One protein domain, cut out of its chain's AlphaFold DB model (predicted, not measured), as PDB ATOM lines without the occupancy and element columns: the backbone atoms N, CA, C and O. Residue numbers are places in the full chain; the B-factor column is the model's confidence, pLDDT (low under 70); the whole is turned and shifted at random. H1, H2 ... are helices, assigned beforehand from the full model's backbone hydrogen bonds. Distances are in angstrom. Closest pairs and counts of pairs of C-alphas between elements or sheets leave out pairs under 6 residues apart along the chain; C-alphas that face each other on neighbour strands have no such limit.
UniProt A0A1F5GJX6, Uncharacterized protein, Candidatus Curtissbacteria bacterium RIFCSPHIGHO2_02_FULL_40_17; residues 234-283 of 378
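This is residues 234 to 283 of the 378 residues of an uncharacterized protein of Candidatus Curtissbacteria bacterium RIFCSPHIGHO2_02_FULL_40_17 (UniProt A0A1F5GJX6). The longest helix, H1, forms one side of a small rounded cluster of four short helices, in which H3 touches each of the other three. H2 and H3 fold back on each other as a helical hairpin, H4 stands about perpendicular to H3 with its beginning near the later part of H3, and residues 246 to 251 run from H1 across to H2. The printed part has 50 residues, with four named helices in the order H1, H2, H3, H4 and no named strand; its class is all helix. It is compact, with a radius of gyration of the C-alphas of 9.5 A and spans of 23 by 20 by 17 A.

H1, residues 234 to 245, touches H3, residues 261 to 270, with residues 236 to 240 alone; the closest C-alphas, those of Ile 236 and Ile 267, are 6.6 A apart. These two helices run opposite ways at a steep tilt of 42 degrees. H1 is close to but not clearly touching H4, residues 274 to 281, where the closest C-alphas, of Arg 237 and Leu 278, are 7.1 A apart; at 72 degrees the two are only just about perpendicular. H3 is the hub. It touches H4 about perpendicular, at 82 degrees, with the C-alphas of Arg 268 and Gly 274 closest at 4.8 A. H3 also touches H2, residues 252 to 257, in a hairpin at a shallow tilt of 24 degrees, opposite ways; their closest C-alphas, of Gln 252 and Asp 264, are 5.9 A apart. The helix packing is mostly crossed, only just: of 3 touching pairs, 1 is at a shallow tilt. H1 and H2 are only just apart, at 8.5 A. In H1, H2, H3 and H4 every O i to N i+4 pair is within hydrogen-bond range.

H1 begins at C-alpha 234, at (168.785, 302.274, 224.049), and measures 16.1 A from first to last C-alpha. H3 measures 13.9 A and begins at C-alpha 261, at (168.163, 284.988, 219.585). H4, 10.8 A long, ends at C-alpha 281, at (158.782, 303.259, 219.866). H2 has six residues, Gln 252 to Arg 257, and measures 8.6 A.

The two C-alphas farthest apart, those of Gly 247 and Asn 269, are 24.4 A from each other. The printed part has no cut. The links from H2 to H3 and from H3 to H4 are tight, and the link from H1 to H2 is short. The mean pLDDT of the printed part is 94.0, and no printed residue is under 70.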
ATOM      1  N   GLU A 234     168.333 301.576 225.262       96.88
ATOM      2  CA  GLU A 234     168.785 302.274 224.049       96.88
ATOM      3  C   GLU A 234     169.700 301.382 223.207       96.88
ATOM      4  O   GLU A 234     169.575 301.320 221.981       96.88
ATOM      5  N   THR A 235     170.552 300.581 223.852       96.19
ATOM      6  CA  THR A 235     171.355 299.565 223.162       96.19
ATOM      7  C   THR A 235     170.480 298.526 222.446       96.19
ATOM      8  O   THR A 235     170.759 298.171 221.294       96.19
ATOM      9  N   ILE A 236     169.401 298.048 223.081       97.75
ATOM     10  CA  ILE A 236     168.427 297.150 222.432       97.75
ATOM     11  C   ILE A 236     167.767 297.847 221.238       97.75
ATOM     12  O   ILE A 236     167.686 297.258 220.155       97.75
ATOM     13  N   ARG A 237     167.310 299.090 221.434       97.62
ATOM     14  CA  ARG A 237     166.636 299.897 220.412       97.62
ATOM     15  C   ARG A 237     167.512 300.062 219.175       97.62
ATOM     16  O   ARG A 237     167.066 299.758 218.070       97.62
ATOM     17  N   HIS A 238     168.776 300.430 219.363       96.12
ATOM     18  CA  HIS A 238     169.740 300.614 218.283       96.12
ATOM     19  C   HIS A 238     170.040 299.311 217.519       96.12
ATOM     20  O   HIS A 238     170.082 299.303 216.289       96.12
ATOM     21  N   GLU A 239     170.203 298.177 218.206       95.62
ATOM     22  CA  GLU A 239     170.420 296.878 217.542       95.62
ATOM     23  C   GLU A 239     169.205 296.437 216.713       95.62
ATOM     24  O   GLU A 239     169.359 295.882 215.621       95.62
ATOM     25  N   VAL A 240     167.993 296.708 217.201       96.88
ATOM     26  CA  VAL A 240     166.767 296.457 216.440       96.88
ATOM     27  C   VAL A 240     166.644 297.400 215.252       96.88
ATOM     28  O   VAL A 240     166.309 296.932 214.165       96.88
ATOM     29  N   GLN A 241     166.958 298.682 215.425       95.44
ATOM     30  CA  GLN A 241     166.932 299.658 214.342       95.44
ATOM     31  C   GLN A 241     167.864 299.238 213.196       95.44
ATOM     32  O   GLN A 241     167.437 299.175 212.044       95.44
ATOM     33  N   ARG A 242     169.093 298.811 213.509       91.38
ATOM     34  CA  ARG A 242     170.029 298.266 212.511       91.38
ATOM     35  C   ARG A 242     169.481 297.032 211.793       91.38
ATOM     36  O   ARG A 242     169.709 296.854 210.599       91.38
ATOM     37  N   PHE A 243     168.770 296.158 212.509       94.25
ATOM     38  CA  PHE A 243     168.113 295.001 211.900       94.25
ATOM     39  C   PHE A 243     166.993 295.422 210.935       94.25
ATOM     40  O   PHE A 243     166.874 294.842 209.855       94.25
ATOM     41  N   THR A 244     166.196 296.431 211.293       94.12
ATOM     42  CA  THR A 244     165.098 296.930 210.452       94.12
ATOM     43  C   THR A 244     165.583 297.735 209.249       94.12
ATOM     44  O   THR A 244     165.048 297.555 208.160       94.12
ATOM     45  N   GLU A 245     166.643 298.536 209.397       89.88
ATOM     46  CA  GLU A 245     167.306 299.252 208.293       89.88
ATOM     47  C   GLU A 245     167.895 298.283 207.257       89.88
ATOM     48  O   GLU A 245     167.892 298.563 206.062       89.88
ATOM     49  N   GLY A 246     168.312 297.088 207.690       87.69
ATOM     50  CA  GLY A 246     168.689 295.982 206.806       87.69
ATOM     51  C   GLY A 246     167.512 295.263 206.125       87.69
ATOM     52  O   GLY A 246     167.706 294.175 205.585       87.69
ATOM     53  N   GLY A 247     166.290 295.805 206.195       91.12
ATOM     54  CA  GLY A 247     165.070 295.203 205.643       91.12
ATOM     55  C   GLY A 247     164.456 294.099 206.514       91.12
ATOM     56  O   GLY A 247     163.574 293.359 206.070       91.12
ATOM     57  N   GLY A 248     164.916 293.939 207.757       91.88
ATOM     58  CA  GLY A 248     164.406 292.934 208.680       91.88
ATOM     59  C   GLY A 248     163.032 293.297 209.251       91.88
ATOM     60  O   GLY A 248     162.857 294.332 209.882       91.88
ATOM     61  N   ILE A 249     162.045 292.406 209.128       94.75
ATOM     62  CA  ILE A 249     160.737 292.599 209.779       94.75
ATOM     63  C   ILE A 249     160.837 292.172 211.251       94.75
ATOM     64  O   ILE A 249     161.053 290.987 211.530       94.75
ATOM     65  N   LEU A 250     160.624 293.108 212.186       96.44
ATOM     66  CA  LEU A 250     160.791 292.917 213.636       96.44
ATOM     67  C   LEU A 250     159.788 291.924 214.256       96.44
ATOM     68  O   LEU A 250     158.773 292.298 214.838       96.44
ATOM     69  N   THR A 251     160.072 290.630 214.158       95.44
ATOM     70  CA  THR A 251     159.312 289.573 214.840       95.44
ATOM     71  C   THR A 251     160.263 288.617 215.546       95.44
ATOM     72  O   THR A 251     161.373 288.392 215.065       95.44
ATOM     73  N   GLN A 252     159.819 287.983 216.637       94.94
ATOM     74  CA  GLN A 252     160.626 286.986 217.365       94.94
ATOM     75  C   GLN A 252     161.138 285.877 216.428       94.94
ATOM     76  O   GLN A 252     162.307 285.489 216.454       94.94
ATOM     77  N   ARG A 253     160.273 285.408 215.514       93.81
ATOM     78  CA  ARG A 253     160.616 284.393 214.509       93.81
ATOM     79  C   ARG A 253     161.715 284.877 213.562       93.81
ATOM     80  O   ARG A 253     162.623 284.103 213.263       93.81
ATOM     81  N   ASN A 254     161.644 286.119 213.089       92.94
ATOM     82  CA  ASN A 254     162.635 286.657 212.159       92.94
ATOM     83  C   ASN A 254     163.965 286.958 212.848       92.94
ATOM     84  O   ASN A 254     165.000 286.610 212.288       92.94
ATOM     85  N   LEU A 255     163.948 287.485 214.078       93.94
ATOM     86  CA  LEU A 255     165.157 287.643 214.889       93.94
ATOM     87  C   LEU A 255     165.850 286.289 215.091       93.94
ATOM     88  O   LEU A 255     167.035 286.155 214.804       93.94
ATOM     89  N   SER A 256     165.104 285.252 215.480       89.56
ATOM     90  CA  SER A 256     165.645 283.897 215.649       89.56
ATOM     91  C   SER A 256     166.199 283.302 214.342       89.56
ATOM     92  O   SER A 256     167.289 282.730 214.334       89.56
ATOM     93  N   ARG A 257     165.509 283.493 213.206       83.06
ATOM     94  CA  ARG A 257     165.982 283.054 211.874       83.06
ATOM     95  C   ARG A 257     167.237 283.790 211.410       83.06
ATOM     96  O   ARG A 257     168.115 283.155 210.834       83.06
ATOM     97  N   ALA A 258     167.350 285.079 211.720       80.31
ATOM     98  CA  ALA A 258     168.564 285.875 211.532       80.31
ATOM     99  C   ALA A 258     169.669 285.519 212.549       80.31
ATOM    100  O   ALA A 258     170.723 286.146 212.605       80.31
ATOM    101  N   GLY A 259     169.421 284.517 213.397       85.38
ATOM    102  CA  GLY A 259     170.309 284.072 214.452       85.38
ATOM    103  C   GLY A 259     170.290 284.967 215.682       85.38
ATOM    104  O   GLY A 259     170.898 284.586 216.673       85.38
ATOM    105  N   LEU A 260     169.644 286.136 215.677       91.38
ATOM    106  CA  LEU A 260     169.602 287.173 216.725       91.38
ATOM    107  C   LEU A 260     168.799 286.770 217.983       91.38
ATOM    108  O   LEU A 260     168.153 287.602 218.610       91.38
ATOM    109  N   SER A 261     168.868 285.505 218.404       92.94
ATOM    110  CA  SER A 261     168.163 284.988 219.585       92.94
ATOM    111  C   SER A 261     168.550 285.696 220.890       92.94
ATOM    112  O   SER A 261     167.728 285.795 221.792       92.94
ATOM    113  N   SER A 262     169.780 286.213 220.999       93.38
ATOM    114  CA  SER A 262     170.199 287.017 222.155       93.38
ATOM    115  C   SER A 262     169.467 288.358 222.221       93.38
ATOM    116  O   SER A 262     169.124 288.797 223.309       93.38
ATOM    117  N   LEU A 263     169.207 288.980 221.066       95.56
ATOM    118  CA  LEU A 263     168.457 290.230 220.975       95.56
ATOM    119  C   LEU A 263     166.975 289.990 221.272       95.56
ATOM    120  O   LEU A 263     166.391 290.724 222.052       95.56
ATOM    121  N   ASP A 264     166.385 288.920 220.729       96.88
ATOM    122  CA  ASP A 264     165.016 288.501 221.078       96.88
ATOM    123  C   ASP A 264     164.849 288.293 222.595       96.88
ATOM    124  O   ASP A 264     163.920 288.815 223.213       96.88
ATOM    125  N   TRP A 265     165.802 287.591 223.214       96.31
ATOM    126  CA  TRP A 265     165.831 287.415 224.662       96.31
ATOM    127  C   TRP A 265     166.007 288.751 225.400       96.31
ATOM    128  O   TRP A 265     165.288 288.995 226.366       96.31
ATOM    129  N   ALA A 266     166.898 289.635 224.943       97.06
ATOM    130  CA  ALA A 266     167.109 290.951 225.547       97.06
ATOM    131  C   ALA A 266     165.839 291.812 225.514       97.06
ATOM    132  O   ALA A 266     165.417 292.318 226.548       97.06
ATOM    133  N   ILE A 267     165.170 291.888 224.358       97.38
ATOM    134  CA  ILE A 267     163.905 292.611 224.189       97.38
ATOM    135  C   ILE A 267     162.865 292.114 225.193       97.38
ATOM    136  O   ILE A 267     162.175 292.906 225.823       97.38
ATOM    137  N   ARG A 268     162.742 290.794 225.364       96.81
ATOM    138  CA  ARG A 268     161.738 290.214 226.262       96.81
ATOM    139  C   ARG A 268     161.999 290.508 227.742       96.81
ATOM    140  O   ARG A 268     161.034 290.616 228.489       96.81
ATOM    141  N   ASN A 269     163.261 290.551 228.166       97.44
ATOM    142  CA  ASN A 269     163.612 290.624 229.590       97.44
ATOM    143  C   ASN A 269     163.985 292.033 230.066       97.44
ATOM    144  O   ASN A 269     163.804 292.318 231.245       97.44
ATOM    145  N   TYR A 270     164.511 292.888 229.186       97.44
ATOM    146  CA  TYR A 270     165.049 294.198 229.566       97.44
ATOM    147  C   TYR A 270     164.345 295.378 228.895       97.44
ATOM    148  O   TYR A 270     164.433 296.485 229.414       97.44
ATOM    149  N   TYR A 271     163.626 295.177 227.785       97.25
ATOM    150  CA  TYR A 271     162.895 296.274 227.150       97.25
ATOM    151  C   TYR A 271     161.495 296.437 227.773       97.25
ATOM    152  O   TYR A 271     160.702 295.486 227.721       97.25
ATOM    153  N   PRO A 272     161.142 297.606 228.344       95.31
ATOM    154  CA  PRO A 272     159.823 297.839 228.932       95.31
ATOM    155  C   PRO A 272     158.702 297.595 227.915       95.31
ATOM    156  O   PRO A 272     158.705 298.153 226.825       95.31
ATOM    157  N   GLY A 273     157.747 296.716 228.237       93.19
ATOM    158  CA  GLY A 273     156.653 296.347 227.322       93.19
ATOM    159  C   GLY A 273     157.043 295.392 226.176       93.19
ATOM    160  O   GLY A 273     156.197 295.022 225.353       93.19
ATOM    161  N   GLY A 274     158.298 294.932 226.140       95.50
ATOM    162  CA  GLY A 274     158.792 293.909 225.221       95.50
ATOM    163  C   GLY A 274     158.744 294.311 223.742       95.50
ATOM    164  O   GLY A 274     158.786 295.482 223.379       95.50
ATOM    165  N   ILE A 275     158.642 293.313 222.853       96.06
ATOM    166  CA  ILE A 275     158.754 293.527 221.396       96.06
ATOM    167  C   ILE A 275     157.638 294.404 220.816       96.06
ATOM    168  O   ILE A 275     157.829 295.020 219.775       96.06
ATOM    169  N   GLN A 276     156.466 294.443 221.455       94.88
ATOM    170  CA  GLN A 276     155.341 295.238 220.962       94.88
ATOM    171  C   GLN A 276     155.549 296.719 221.264       94.88
ATOM    172  O   GLN A 276     155.381 297.529 220.362       94.88
ATOM    173  N   GLN A 277     155.979 297.054 222.485       94.12
ATOM    174  CA  GLN A 277     156.336 298.429 222.826       94.12
ATOM    175  C   GLN A 277     157.510 298.914 221.976       94.12
ATOM    176  O   GLN A 277     157.416 299.963 221.357       94.12
ATOM    177  N   LEU A 278     158.545 298.085 221.811       96.06
ATOM    178  CA  LEU A 278     159.680 298.431 220.956       96.06
ATOM    179  C   LEU A 278     159.279 298.689 219.493       96.06
ATOM    180  O   LEU A 278     159.845 299.565 218.850       96.06
ATOM    181  N   ARG A 279     158.297 297.954 218.946       95.81
ATOM    182  CA  ARG A 279     157.750 298.254 217.609       95.81
ATOM    183  C   ARG A 279     157.135 299.650 217.574       95.81
ATOM    184  O   ARG A 279     157.433 300.401 216.655       95.81
ATOM    185  N   LEU A 280     156.337 299.999 218.580       91.69
ATOM    186  CA  LEU A 280     155.679 301.303 218.677       91.69
ATOM    187  C   LEU A 280     156.688 302.446 218.816       91.69
ATOM    188  O   LEU A 280     156.570 303.441 218.107       91.69
ATOM    189  N   ASP A 281     157.715 302.270 219.649       94.56
ATOM    190  CA  ASP A 281     158.782 303.259 219.866       94.56
ATOM    191  C   ASP A 281     159.648 303.494 218.612       94.56
ATOM    192  O   ASP A 281     160.346 304.506 218.498       94.56
ATOM    193  N   LEU A 282     159.611 302.553 217.662       95.00
ATOM    194  CA  LEU A 282     160.255 302.641 216.350       95.00
ATOM    195  C   LEU A 282     159.284 303.058 215.231       95.00
ATOM    196  O   LEU A 282     159.666 303.038 214.065       95.00
ATOM    197  N   GLY A 283     158.029 303.395 215.551       92.56
ATOM    198  CA  GLY A 283     157.014 303.753 214.553       92.56
ATOM    199  C   GLY A 283     156.571 302.585 213.662       92.56
ATOM    200  O   GLY A 283     156.037 302.798 212.577       92.56
TER     201      GLY A 283